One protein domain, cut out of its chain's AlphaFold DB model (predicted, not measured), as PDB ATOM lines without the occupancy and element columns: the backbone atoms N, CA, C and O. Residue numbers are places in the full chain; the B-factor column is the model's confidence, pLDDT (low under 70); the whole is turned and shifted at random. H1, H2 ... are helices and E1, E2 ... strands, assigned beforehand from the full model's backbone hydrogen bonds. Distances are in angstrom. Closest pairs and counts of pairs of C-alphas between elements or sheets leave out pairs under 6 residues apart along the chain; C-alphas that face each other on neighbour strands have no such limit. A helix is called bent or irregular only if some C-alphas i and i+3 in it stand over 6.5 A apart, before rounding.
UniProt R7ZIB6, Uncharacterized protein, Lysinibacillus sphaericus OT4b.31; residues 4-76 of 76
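AT A GLANCE: This is residues 4 to 76 of the 76 residues of an uncharacterized protein of Lysinibacillus sphaericus OT4b.31 (UniProt R7ZIB6). One very long helix, H2, makes the long axis of this model; a shorter helix, H1, comes near one end of it as a narrow, open V, and a small two-stranded hairpin, E1 and E2, lies near the middle stretch of H2, residues 56 to 64. Contacts between the parts are few, and residues 68 to 76 stick out as a free end of the rod. The printed part has 73 residues, with E1, E2, H1 and H2 in that order along the chain; the sheet, E1 - E2, is antiparallel and the class is mostly helix. The whole is only just loose, close to extended, with a radius of gyration of the C-alphas of 16.7 A and spans of 54 by 24 by 17 A.

HOW THE PARTS SIT: E1, residues 4 to 6, and E2, residues 14 to 17, form a hairpin of antiparallel strands, with 145 degrees between their directions. C-alphas 5 and 15 face each other at 5.4 A. N 5 and O 15 are within hydrogen-bond range at 3.0 A, and so are N 15 and O 5 at 3.0 A. E1 and H1, residues 21 to 35, are apart. H1 and H2, residues 41 to 74, are close but not clearly touching; their closest C-alphas, those of Leu 34 and Asn 44, are 7.6 A apart. They run opposite ways at a shallow tilt of 22 degrees, with their centres 16.7 A apart. The closest C-alphas of E1 and H2 are those of Val 5 and Lys 60, 6.5 A apart. The closest of E2 and H2 are those of Ile 17 and Glu 59, 7.9 A apart. In H1 and H2 every O i to N i+4 pair is within hydrogen-bond range.

IN THESE COORDINATES: E1 begins at C-alpha 4, (-29.929, 14.047, 25.904), and has 3 residues, 6.5 A from first to last C-alpha. E2 has 4 residues and measures 9.6 A. H1 has 15 residues and measures 21.2 A from C-alpha 21, at (-19.570, 0.862, 32.150), to C-alpha 35. H2 has 34 residues and measures 49.5 A, ending at C-alpha 74, (-33.051, 2.233, 5.051). Neither helix is bent.

THE WHOLE: The two C-alphas farthest apart, those of Pro 38 and Tyr 76, are 55.0 A apart. The printed part has no cut and ends at residue 76, the chain's last residue. The links E2 to H1 and H1 to H2 are tight, the link E1 to E2 is short, and no link is long. Residues 20 to 26, of which 21 to 26 belong to H1, stand free, and so do residues 68 to 76, of which 68 to 74 belong to H2. The mean pLDDT of the printed part is 86.4, and it is under 70 at residues 5 to 13 and at residue 76.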
ATOM      1  N   ILE A   4     -28.792  14.042  26.835       72.31
ATOM      2  CA  ILE A   4     -29.929  14.047  25.904       72.31
ATOM      3  C   ILE A   4     -29.489  14.697  24.595       72.31
ATOM      4  O   ILE A   4     -29.043  15.847  24.587       72.31
ATOM      5  N   VAL A   5     -29.664  13.989  23.479       69.62
ATOM      6  CA  VAL A   5     -29.470  14.551  22.139       69.62
ATOM      7  C   VAL A   5     -30.826  14.753  21.474       69.62
ATOM      8  O   VAL A   5     -31.593  13.809  21.289       69.62
ATOM      9  N   ASN A   6     -31.108  16.005  21.110       69.56
ATOM     10  CA  ASN A   6     -32.280  16.372  20.319       69.56
ATOM     11  C   ASN A   6     -32.004  16.120  18.838       69.56
ATOM     12  O   ASN A   6     -30.914  16.436  18.345       69.56
ATOM     13  N   PHE A   7     -32.997  15.592  18.131       63.31
ATOM     14  CA  PHE A   7     -32.895  15.407  16.692       63.31
ATOM     15  C   PHE A   7     -33.015  16.755  15.966       63.31
ATOM     16  O   PHE A   7     -33.866  17.570  16.335       63.31
ATOM     17  N   PRO A   8     -32.198  17.007  14.927       62.25
ATOM     18  CA  PRO A   8     -32.446  18.114  14.012       62.25
ATOM     19  C   PRO A   8     -33.832  17.939  13.378       62.25
ATOM     20  O   PRO A   8     -34.181  16.834  12.968       62.25
ATOM     21  N   ASP A   9     -34.621  19.012  13.329       62.69
ATOM     22  CA  ASP A   9     -35.911  19.086  12.621       62.69
ATOM     23  C   ASP A   9     -37.064  18.216  13.177       62.69
ATOM     24  O   ASP A   9     -38.132  18.131  12.570       62.69
ATOM     25  N   LEU A  10     -36.895  17.614  14.362       61.91
ATOM     26  CA  LEU A  10     -37.935  16.866  15.079       61.91
ATOM     27  C   LEU A  10     -38.014  17.323  16.542       61.91
ATOM     28  O   LEU A  10     -37.436  16.704  17.433       61.91
ATOM     29  N   ASP A  11     -38.800  18.372  16.795       60.91
ATOM     30  CA  ASP A  11     -38.941  19.017  18.116       60.91
ATOM     31  C   ASP A  11     -39.428  18.080  19.243       60.91
ATOM     32  O   ASP A  11     -39.283  18.395  20.422       60.91
ATOM     33  N   ASN A  12     -39.981  16.912  18.895       68.81
ATOM     34  CA  ASN A  12     -40.549  15.944  19.839       68.81
ATOM     35  C   ASN A  12     -39.758  14.628  19.923       68.81
ATOM     36  O   ASN A  12     -40.232  13.676  20.546       68.81
ATOM     37  N   ALA A  13     -38.592  14.541  19.277       66.81
ATOM     38  CA  ALA A  13     -37.741  13.363  19.335       66.81
ATOM     39  C   ALA A  13     -36.441  13.695  20.074       66.81
ATOM     40  O   ALA A  13     -35.727  14.642  19.741       66.81
ATOM     41  N   SER A  14     -36.109  12.868  21.059       71.06
ATOM     42  CA  SER A  14     -34.838  12.912  21.772       71.06
ATOM     43  C   SER A  14     -34.365  11.496  22.051       71.06
ATOM     44  O   SER A  14     -35.188  10.614  22.302       71.06
ATOM     45  N   ILE A  15     -33.054  11.289  22.058       76.62
ATOM     46  CA  ILE A  15     -32.450  10.049  22.539       76.62
ATOM     47  C   ILE A  15     -31.648  10.333  23.807       76.62
ATOM     48  O   ILE A  15     -30.970  11.358  23.909       76.62
ATOM     49  N   GLU A  16     -31.726   9.422  24.774       79.44
ATOM     50  CA  GLU A  16     -30.789   9.396  25.892       79.44
ATOM     51  C   GLU A  16     -29.570   8.568  25.482       79.44
ATOM     52  O   GLU A  16     -29.695   7.395  25.124       79.44
ATOM     53  N   ILE A  17     -28.385   9.178  25.525       80.50
ATOM     54  CA  ILE A  17     -27.133   8.450  25.325       80.50
ATOM     55  C   ILE A  17     -26.753   7.784  26.646       80.50
ATOM     56  O   ILE A  17     -26.260   8.425  27.581       80.50
ATOM     57  N   GLU A  18     -26.965   6.471  26.721       81.38
ATOM     58  CA  GLU A  18     -26.491   5.667  27.840       81.38
ATOM     59  C   GLU A  18     -24.977   5.441  27.749       81.38
ATOM     60  O   GLU A  18     -24.452   4.811  26.830       81.38
ATOM     61  N   ARG A  19     -24.256   5.933  28.757       83.00
ATOM     62  CA  ARG A  19     -22.813   5.722  28.891       83.00
ATOM     63  C   ARG A  19     -22.520   4.322  29.421       83.00
ATOM     64  O   ARG A  19     -22.907   3.985  30.543       83.00
ATOM     65  N   ALA A  20     -21.779   3.542  28.636       88.69
ATOM     66  CA  ALA A  20     -21.351   2.194  29.000       88.69
ATOM     67  C   ALA A  20     -20.471   2.171  30.266       88.69
ATOM     68  O   ALA A  20     -19.772   3.136  30.581       88.69
ATOM     69  N   GLU A  21     -20.427   1.033  30.964       90.94
ATOM     70  CA  GLU A  21     -19.570   0.862  32.150       90.94
ATOM     71  C   GLU A  21     -18.084   1.118  31.857       90.94
ATOM     72  O   GLU A  21     -17.394   1.734  32.666       90.94
ATOM     73  N   ALA A  22     -17.605   0.741  30.667       90.75
ATOM     74  CA  ALA A  22     -16.234   1.021  30.236       90.75
ATOM     75  C   ALA A  22     -15.932   2.531  30.177       90.75
ATOM     76  O   ALA A  22     -14.846   2.960  30.566       90.75
ATOM     77  N   PHE A  23     -16.903   3.351  29.759       90.81
ATOM     78  CA  PHE A  23     -16.760   4.807  29.777       90.81
ATOM     79  C   PHE A  23     -16.643   5.329  31.212       90.81
ATOM     80  O   PHE A  23     -15.758   6.127  31.513       90.81
ATOM     81  N   LYS A  24     -17.493   4.840  32.127       91.00
ATOM     82  CA  LYS A  24     -17.448   5.235  33.545       91.00
ATOM     83  C   LYS A  24     -16.103   4.887  34.185       91.00
ATOM     84  O   LYS A  24     -15.553   5.700  34.920       91.00
ATOM     85  N   GLN A  25     -15.560   3.707  33.880       94.56
ATOM     86  CA  GLN A  25     -14.238   3.288  34.352       94.56
ATOM     87  C   GLN A  25     -13.133   4.223  33.845       94.56
ATOM     88  O   GLN A  25     -12.352   4.716  34.656       94.56
ATOM     89  N   ALA A  26     -13.122   4.538  32.547       94.38
ATOM     90  CA  ALA A  26     -12.137   5.444  31.960       94.38
ATOM     91  C   ALA A  26     -12.211   6.865  32.552       94.38
ATOM     92  O   ALA A  26     -11.184   7.471  32.852       94.38
ATOM     93  N   VAL A  27     -13.421   7.394  32.773       92.44
ATOM     94  CA  VAL A  27     -13.609   8.710  33.408       92.44
ATOM     95  C   VAL A  27     -13.127   8.710  34.858       92.44
ATOM     96  O   VAL A  27     -12.526   9.693  35.289       92.44
ATOM     97  N   ASN A  28     -13.349   7.627  35.606       93.31
ATOM     98  CA  ASN A  28     -12.858   7.516  36.980       93.31
ATOM     99  C   ASN A  28     -11.326   7.488  37.031       93.31
ATOM    100  O   ASN A  28     -10.740   8.255  37.790       93.31
ATOM    101  N   GLU A  29     -10.683   6.677  36.185       96.12
ATOM    102  CA  GLU A  29      -9.218   6.614  36.092       96.12
ATOM    103  C   GLU A  29      -8.619   7.986  35.751       96.12
ATOM    104  O   GLU A  29      -7.678   8.452  36.398       96.12
ATOM    105  N   LEU A  30      -9.223   8.687  34.790       93.06
ATOM    106  CA  LEU A  30      -8.818  10.036  34.421       93.06
ATOM    107  C   LEU A  30      -9.040  11.041  35.561       93.06
ATOM    108  O   LEU A  30      -8.172  11.866  35.830       93.06
ATOM    109  N   SER A  31     -10.175  10.965  36.261       91.31
ATOM    110  CA  SER A  31     -10.474  11.822  37.415       91.31
ATOM    111  C   SER A  31      -9.444  11.645  38.533       91.31
ATOM    112  O   SER A  31      -8.980  12.630  39.107       91.31
ATOM    113  N   ASP A  32      -9.049  10.407  38.821       94.38
ATOM    114  CA  ASP A  32      -8.047  10.112  39.843       94.38
ATOM    115  C   ASP A  32      -6.658  10.617  39.447       94.38
ATOM    116  O   ASP A  32      -5.952  11.181  40.287       94.38
ATOM    117  N   PHE A  33      -6.298  10.525  38.164       94.25
ATOM    118  CA  PHE A  33      -5.078  11.144  37.646       94.25
ATOM    119  C   PHE A  33      -5.098  12.672  37.793       94.25
ATOM    120  O   PHE A  33      -4.133  13.254  38.289       94.25
ATOM    121  N   LEU A  34      -6.200  13.332  37.419       91.31
ATOM    122  CA  LEU A  34      -6.325  14.792  37.507       91.31
ATOM    123  C   LEU A  34      -6.208  15.305  38.945       91.31
ATOM    124  O   LEU A  34      -5.530  16.304  39.178       91.31
ATOM    125  N   LYS A  35      -6.794  14.599  39.922       88.44
ATOM    126  CA  LYS A  35      -6.673  14.941  41.354       88.44
ATOM    127  C   LYS A  35      -5.230  14.893  41.863       88.44
ATOM    128  O   LYS A  35      -4.922  15.554  42.851       88.44
ATOM    129  N   ALA A  36      -4.365  14.097  41.234       93.06
ATOM    130  CA  ALA A  36      -2.959  13.986  41.608       93.06
ATOM    131  C   ALA A  36      -2.085  15.102  41.005       93.06
ATOM    132  O   ALA A  36      -0.928  15.255  41.405       93.06
ATOM    133  N   LEU A  37      -2.604  15.878  40.046       93.31
ATOM    134  CA  LEU A  37      -1.862  16.974  39.436       93.31
ATOM    135  C   LEU A  37      -1.800  18.186  40.378       93.31
ATOM    136  O   LEU A  37      -2.781  18.500  41.050       93.31
ATOM    137  N   PRO A  38      -0.678  18.930  40.400       94.44
ATOM    138  CA  PRO A  38      -0.525  20.131  41.217       94.44
ATOM    139  C   PRO A  38      -1.211  21.343  40.561       94.44
ATOM    140  O   PRO A  38      -0.582  22.372  40.316       94.44
ATOM    141  N   LEU A  39      -2.493  21.207  40.226       92.81
ATOM    142  CA  LEU A  39      -3.317  22.282  39.683       92.81
ATOM    143  C   LEU A  39      -3.997  23.037  40.825       92.81
ATOM    144  O   LEU A  39      -4.395  22.448  41.832       92.81
ATOM    145  N   ASN A  40      -4.154  24.351  40.664       94.38
ATOM    146  CA  ASN A  40      -5.071  25.086  41.527       94.38
ATOM    147  C   ASN A  40      -6.524  24.691  41.190       94.38
ATOM    148  O   ASN A  40      -6.804  24.118  40.135       94.38
ATOM    149  N   HIS A  41      -7.449  25.001  42.098       91.12
ATOM    150  CA  HIS A  41      -8.853  24.625  41.937       91.12
ATOM    151  C   HIS A  41      -9.491  25.210  40.667       91.12
ATOM    152  O   HIS A  41     -10.206  24.493  39.978       91.12
ATOM    153  N   GLU A  42      -9.189  26.462  40.315       95.19
ATOM    154  CA  GLU A  42      -9.786  27.139  39.157       95.19
ATOM    155  C   GLU A  42      -9.373  26.487  37.827       95.19
ATOM    156  O   GLU A  42     -10.220  26.195  36.979       95.19
ATOM    157  N   ASP A  43      -8.082  26.195  37.663       94.50
ATOM    158  CA  ASP A  43      -7.560  25.531  36.469       94.50
ATOM    159  C   ASP A  43      -8.064  24.087  36.362       94.50
ATOM    160  O   ASP A  43      -8.392  23.631  35.264       94.50
ATOM    161  N   ASN A  44      -8.173  23.376  37.490       93.81
ATOM    162  CA  ASN A  44      -8.725  22.024  37.516       93.81
ATOM    163  C   ASN A  44     -10.214  22.009  37.135       93.81
ATOM    164  O   ASN A  44     -10.622  21.223  36.281       93.81
ATOM    165  N   ASP A  45     -11.017  22.913  37.698       93.56
ATOM    166  CA  ASP A  45     -12.445  23.027  37.382       93.56
ATOM    167  C   ASP A  45     -12.652  23.370  35.901       93.56
ATOM    168  O   ASP A  45     -13.493  22.777  35.216       93.56
ATOM    169  N   ARG A  46     -11.828  24.280  35.367       95.31
ATOM    170  CA  ARG A  46     -11.848  24.631  33.946       95.31
ATOM    171  C   ARG A  46     -11.449  23.455  33.055       95.31
ATOM    172  O   ARG A  46     -12.074  23.257  32.012       95.31
ATOM    173  N   LEU A  47     -10.436  22.683  33.441       94.00
ATOM    174  CA  LEU A  47     -10.003  21.493  32.707       94.00
ATOM    175  C   LEU A  47     -11.115  20.441  32.655       94.00
ATOM    176  O   LEU A  47     -11.443  19.954  31.572       94.00
ATOM    177  N   VAL A  48     -11.747  20.152  33.794       92.88
ATOM    178  CA  VAL A  48     -12.885  19.227  33.867       92.88
ATOM    179  C   VAL A  48     -14.034  19.714  32.981       92.88
ATOM    180  O   VAL A  48     -14.564  18.932  32.191       92.88
ATOM    181  N   ALA A  49     -14.380  21.004  33.027       93.94
ATOM    182  CA  ALA A  49     -15.431  21.569  32.181       93.94
ATOM    183  C   ALA A  49     -15.124  21.435  30.675       93.94
ATOM    184  O   ALA A  49     -16.007  21.086  29.887       93.94
ATOM    185  N   LEU A  50     -13.874  21.677  30.265       96.25
ATOM    186  CA  LEU A  50     -13.440  21.509  28.874       96.25
ATOM    187  C   LEU A  50     -13.515  20.049  28.421       96.25
ATOM    188  O   LEU A  50     -13.946  19.784  27.300       96.25
ATOM    189  N   MET A  51     -13.133  19.110  29.286       93.81
ATOM    190  CA  MET A  51     -13.207  17.682  28.986       93.81
ATOM    191  C   MET A  51     -14.645  17.184  28.853       93.81
ATOM    192  O   MET A  51     -14.947  16.485  27.891       93.81
ATOM    193  N   VAL A  52     -15.535  17.572  29.774       91.50
ATOM    194  CA  VAL A  52     -16.964  17.232  29.685       91.50
ATOM    195  C   VAL A  52     -17.528  17.731  28.359       91.50
ATOM    196  O   VAL A  52     -18.115  16.955  27.612       91.50
ATOM    197  N   ARG A  53     -17.262  18.996  28.004       92.75
ATOM    198  CA  ARG A  53     -17.699  19.554  26.720       92.75
ATOM    199  C   ARG A  53     -17.135  18.782  25.525       92.75
ATOM    200  O   ARG A  53     -17.871  18.520  24.583       92.75
ATOM    201  N   ASN A  54     -15.847  18.435  25.540       92.19
ATOM    202  CA  ASN A  54     -15.218  17.686  24.452       92.19
ATOM    203  C   ASN A  54     -15.899  16.328  24.222       92.19
ATOM    204  O   ASN A  54     -16.190  15.987  23.077       92.19
ATOM    205  N   ILE A  55     -16.194  15.597  25.300       91.69
ATOM    206  CA  ILE A  55     -16.863  14.296  25.228       91.69
ATOM    207  C   ILE A  55     -18.308  14.453  24.747       91.69
ATOM    208  O   ILE A  55     -18.696  13.751  23.819       91.69
ATOM    209  N   SER A  56     -19.084  15.387  25.307       88.56
ATOM    210  CA  SER A  56     -20.483  15.584  24.901       88.56
ATOM    211  C   SER A  56     -20.611  15.945  23.415       88.56
ATOM    212  O   SER A  56     -21.495  15.433  22.728       88.56
ATOM    213  N   GLU A  57     -19.714  16.781  22.878       90.88
ATOM    214  CA  GLU A  57     -19.703  17.096  21.440       90.88
ATOM    215  C   GLU A  57     -19.305  15.880  20.585       90.88
ATOM    216  O   GLU A  57     -19.884  15.664  19.518       90.88
ATOM    217  N   ALA A  58     -18.362  15.053  21.051       90.31
ATOM    218  CA  ALA A  58     -17.977  13.821  20.365       90.31
ATOM    219  C   ALA A  58     -19.115  12.782  20.353       90.31
ATOM    220  O   ALA A  58     -19.406  12.214  19.300       90.31
ATOM    221  N   GLU A  59     -19.794  12.573  21.488       89.25
ATOM    222  CA  GLU A  59     -20.958  11.682  21.621       89.25
ATOM    223  C   GLU A  59     -22.098  12.137  20.698       89.25
ATOM    224  O   GLU A  59     -22.637  11.339  19.927       89.25
ATOM    225  N   LYS A  60     -22.413  13.438  20.701       86.56
ATOM    226  CA  LYS A  60     -23.432  14.023  19.823       86.56
ATOM    227  C   LYS A  60     -23.084  13.861  18.343       86.56
ATOM    228  O   LYS A  60     -23.948  13.487  17.550       86.56
ATOM    229  N   GLY A  61     -21.834  14.128  17.963       89.06
ATOM    230  CA  GLY A  61     -21.367  13.972  16.585       89.06
ATOM    231  C   GLY A  61     -21.445  12.521  16.103       89.06
ATOM    232  O   GLY A  61     -21.995  12.262  15.032       89.06
ATOM    233  N   ALA A  62     -20.966  11.575  16.916       89.25
ATOM    234  CA  ALA A  62     -21.026  10.147  16.611       89.25
ATOM    235  C   ALA A  62     -22.471   9.651  16.472       89.25
ATOM    236  O   ALA A  62     -22.777   8.889  15.553       89.25
ATOM    237  N   PHE A  63     -23.373  10.123  17.339       87.75
ATOM    238  CA  PHE A  63     -24.792   9.808  17.240       87.75
ATOM    239  C   PHE A  63     -25.399  10.288  15.915       87.75
ATOM    240  O   PHE A  63     -25.995   9.490  15.193       87.75
ATOM    241  N   LEU A  64     -25.221  11.568  15.565       87.31
ATOM    242  CA  LEU A  64     -25.764  12.135  14.325       87.31
ATOM    243  C   LEU A  64     -25.218  11.424  13.081       87.31
ATOM    244  O   LEU A  64     -25.969  11.169  12.137       87.31
ATOM    245  N   GLN A  65     -23.932  11.067  13.091       88.94
ATOM    246  CA  GLN A  65     -23.315  10.302  12.011       88.94
ATOM    247  C   GLN A  65     -23.931   8.903  11.890       88.94
ATOM    248  O   GLN A  65     -24.339   8.510  10.798       88.94
ATOM    249  N   GLY A  66     -24.045   8.170  13.000       88.50
ATOM    250  CA  GLY A  66     -24.647   6.836  13.015       88.50
ATOM    251  C   GLY A  66     -26.120   6.844  12.600       88.50
ATOM    252  O   GLY A  66     -26.549   5.982  11.837       88.50
ATOM    253  N   PHE A  67     -26.883   7.846  13.043       86.94
ATOM    254  CA  PHE A  67     -28.276   8.027  12.638       86.94
ATOM    255  C   PHE A  67     -28.402   8.295  11.133       86.94
ATOM    256  O   PHE A  67     -29.199   7.640  10.465       86.94
ATOM    257  N   SER A  68     -27.574   9.195  10.590       86.94
ATOM    258  CA  SER A  68     -27.554   9.499   9.151       86.94
ATOM    259  C   SER A  68     -27.228   8.254   8.320       86.94
ATOM    260  O   SER A  68     -27.936   7.956   7.366       86.94
ATOM    261  N   MET A  69     -26.232   7.465   8.740       90.06
ATOM    262  CA  MET A  69     -25.896   6.190   8.091       90.06
ATOM    263  C   MET A  69     -27.054   5.184   8.130       90.06
ATOM    264  O   MET A  69     -27.295   4.477   7.154       90.06
ATOM    265  N   GLY A  70     -27.770   5.094   9.256       88.62
ATOM    266  CA  GLY A  70     -28.937   4.222   9.386       88.62
ATOM    267  C   GLY A  70     -30.085   4.636   8.464       88.62
ATOM    268  O   GLY A  70     -30.711   3.774   7.848       88.62
ATOM    269  N   TYR A  71     -30.326   5.943   8.334       85.50
ATOM    270  CA  TYR A  71     -31.308   6.490   7.399       85.50
ATOM    271  C   TYR A  71     -30.937   6.166   5.945       85.50
ATOM    272  O   TYR A  71     -31.747   5.579   5.230       85.50
ATOM    273  N   GLU A  72     -29.692   6.436   5.541       88.50
ATOM    274  CA  GLU A  72     -29.179   6.104   4.203       88.50
ATOM    275  C   GLU A  72     -29.305   4.609   3.879       88.50
ATOM    276  O   GLU A  72     -29.668   4.248   2.763       88.50
ATOM    277  N   PHE A  73     -29.045   3.729   4.851       88.50
ATOM    278  CA  PHE A  73     -29.208   2.285   4.678       88.50
ATOM    279  C   PHE A  73     -30.674   1.861   4.512       88.50
ATOM    280  O   PHE A  73     -30.945   0.889   3.818       88.50
ATOM    281  N   SER A  74     -31.620   2.561   5.144       87.56
ATOM    282  CA  SER A  74     -33.051   2.233   5.051       87.56
ATOM    283  C   SER A  74     -33.699   2.619   3.716       87.56
ATOM    284  O   SER A  74     -34.733   2.059   3.361       87.56
ATOM    285  N   GLU A  75     -33.090   3.563   2.993       80.56
ATOM    286  CA  GLU A  75     -33.518   4.023   1.663       80.56
ATOM    287  C   GLU A  75     -32.939   3.152   0.521       80.56
ATOM    288  O   GLU A  75     -33.227   3.399  -0.653       80.56
ATOM    289  N   TYR A  76     -32.122   2.142   0.855       68.88
ATOM    290  CA  TYR A  76     -31.522   1.159  -0.060       68.88
ATOM    291  C   TYR A  76     -32.358  -0.123  -0.171       68.88
ATOM    292  O   TYR A  76     -32.449  -0.655  -1.305       68.88
TER     293      TYR A  76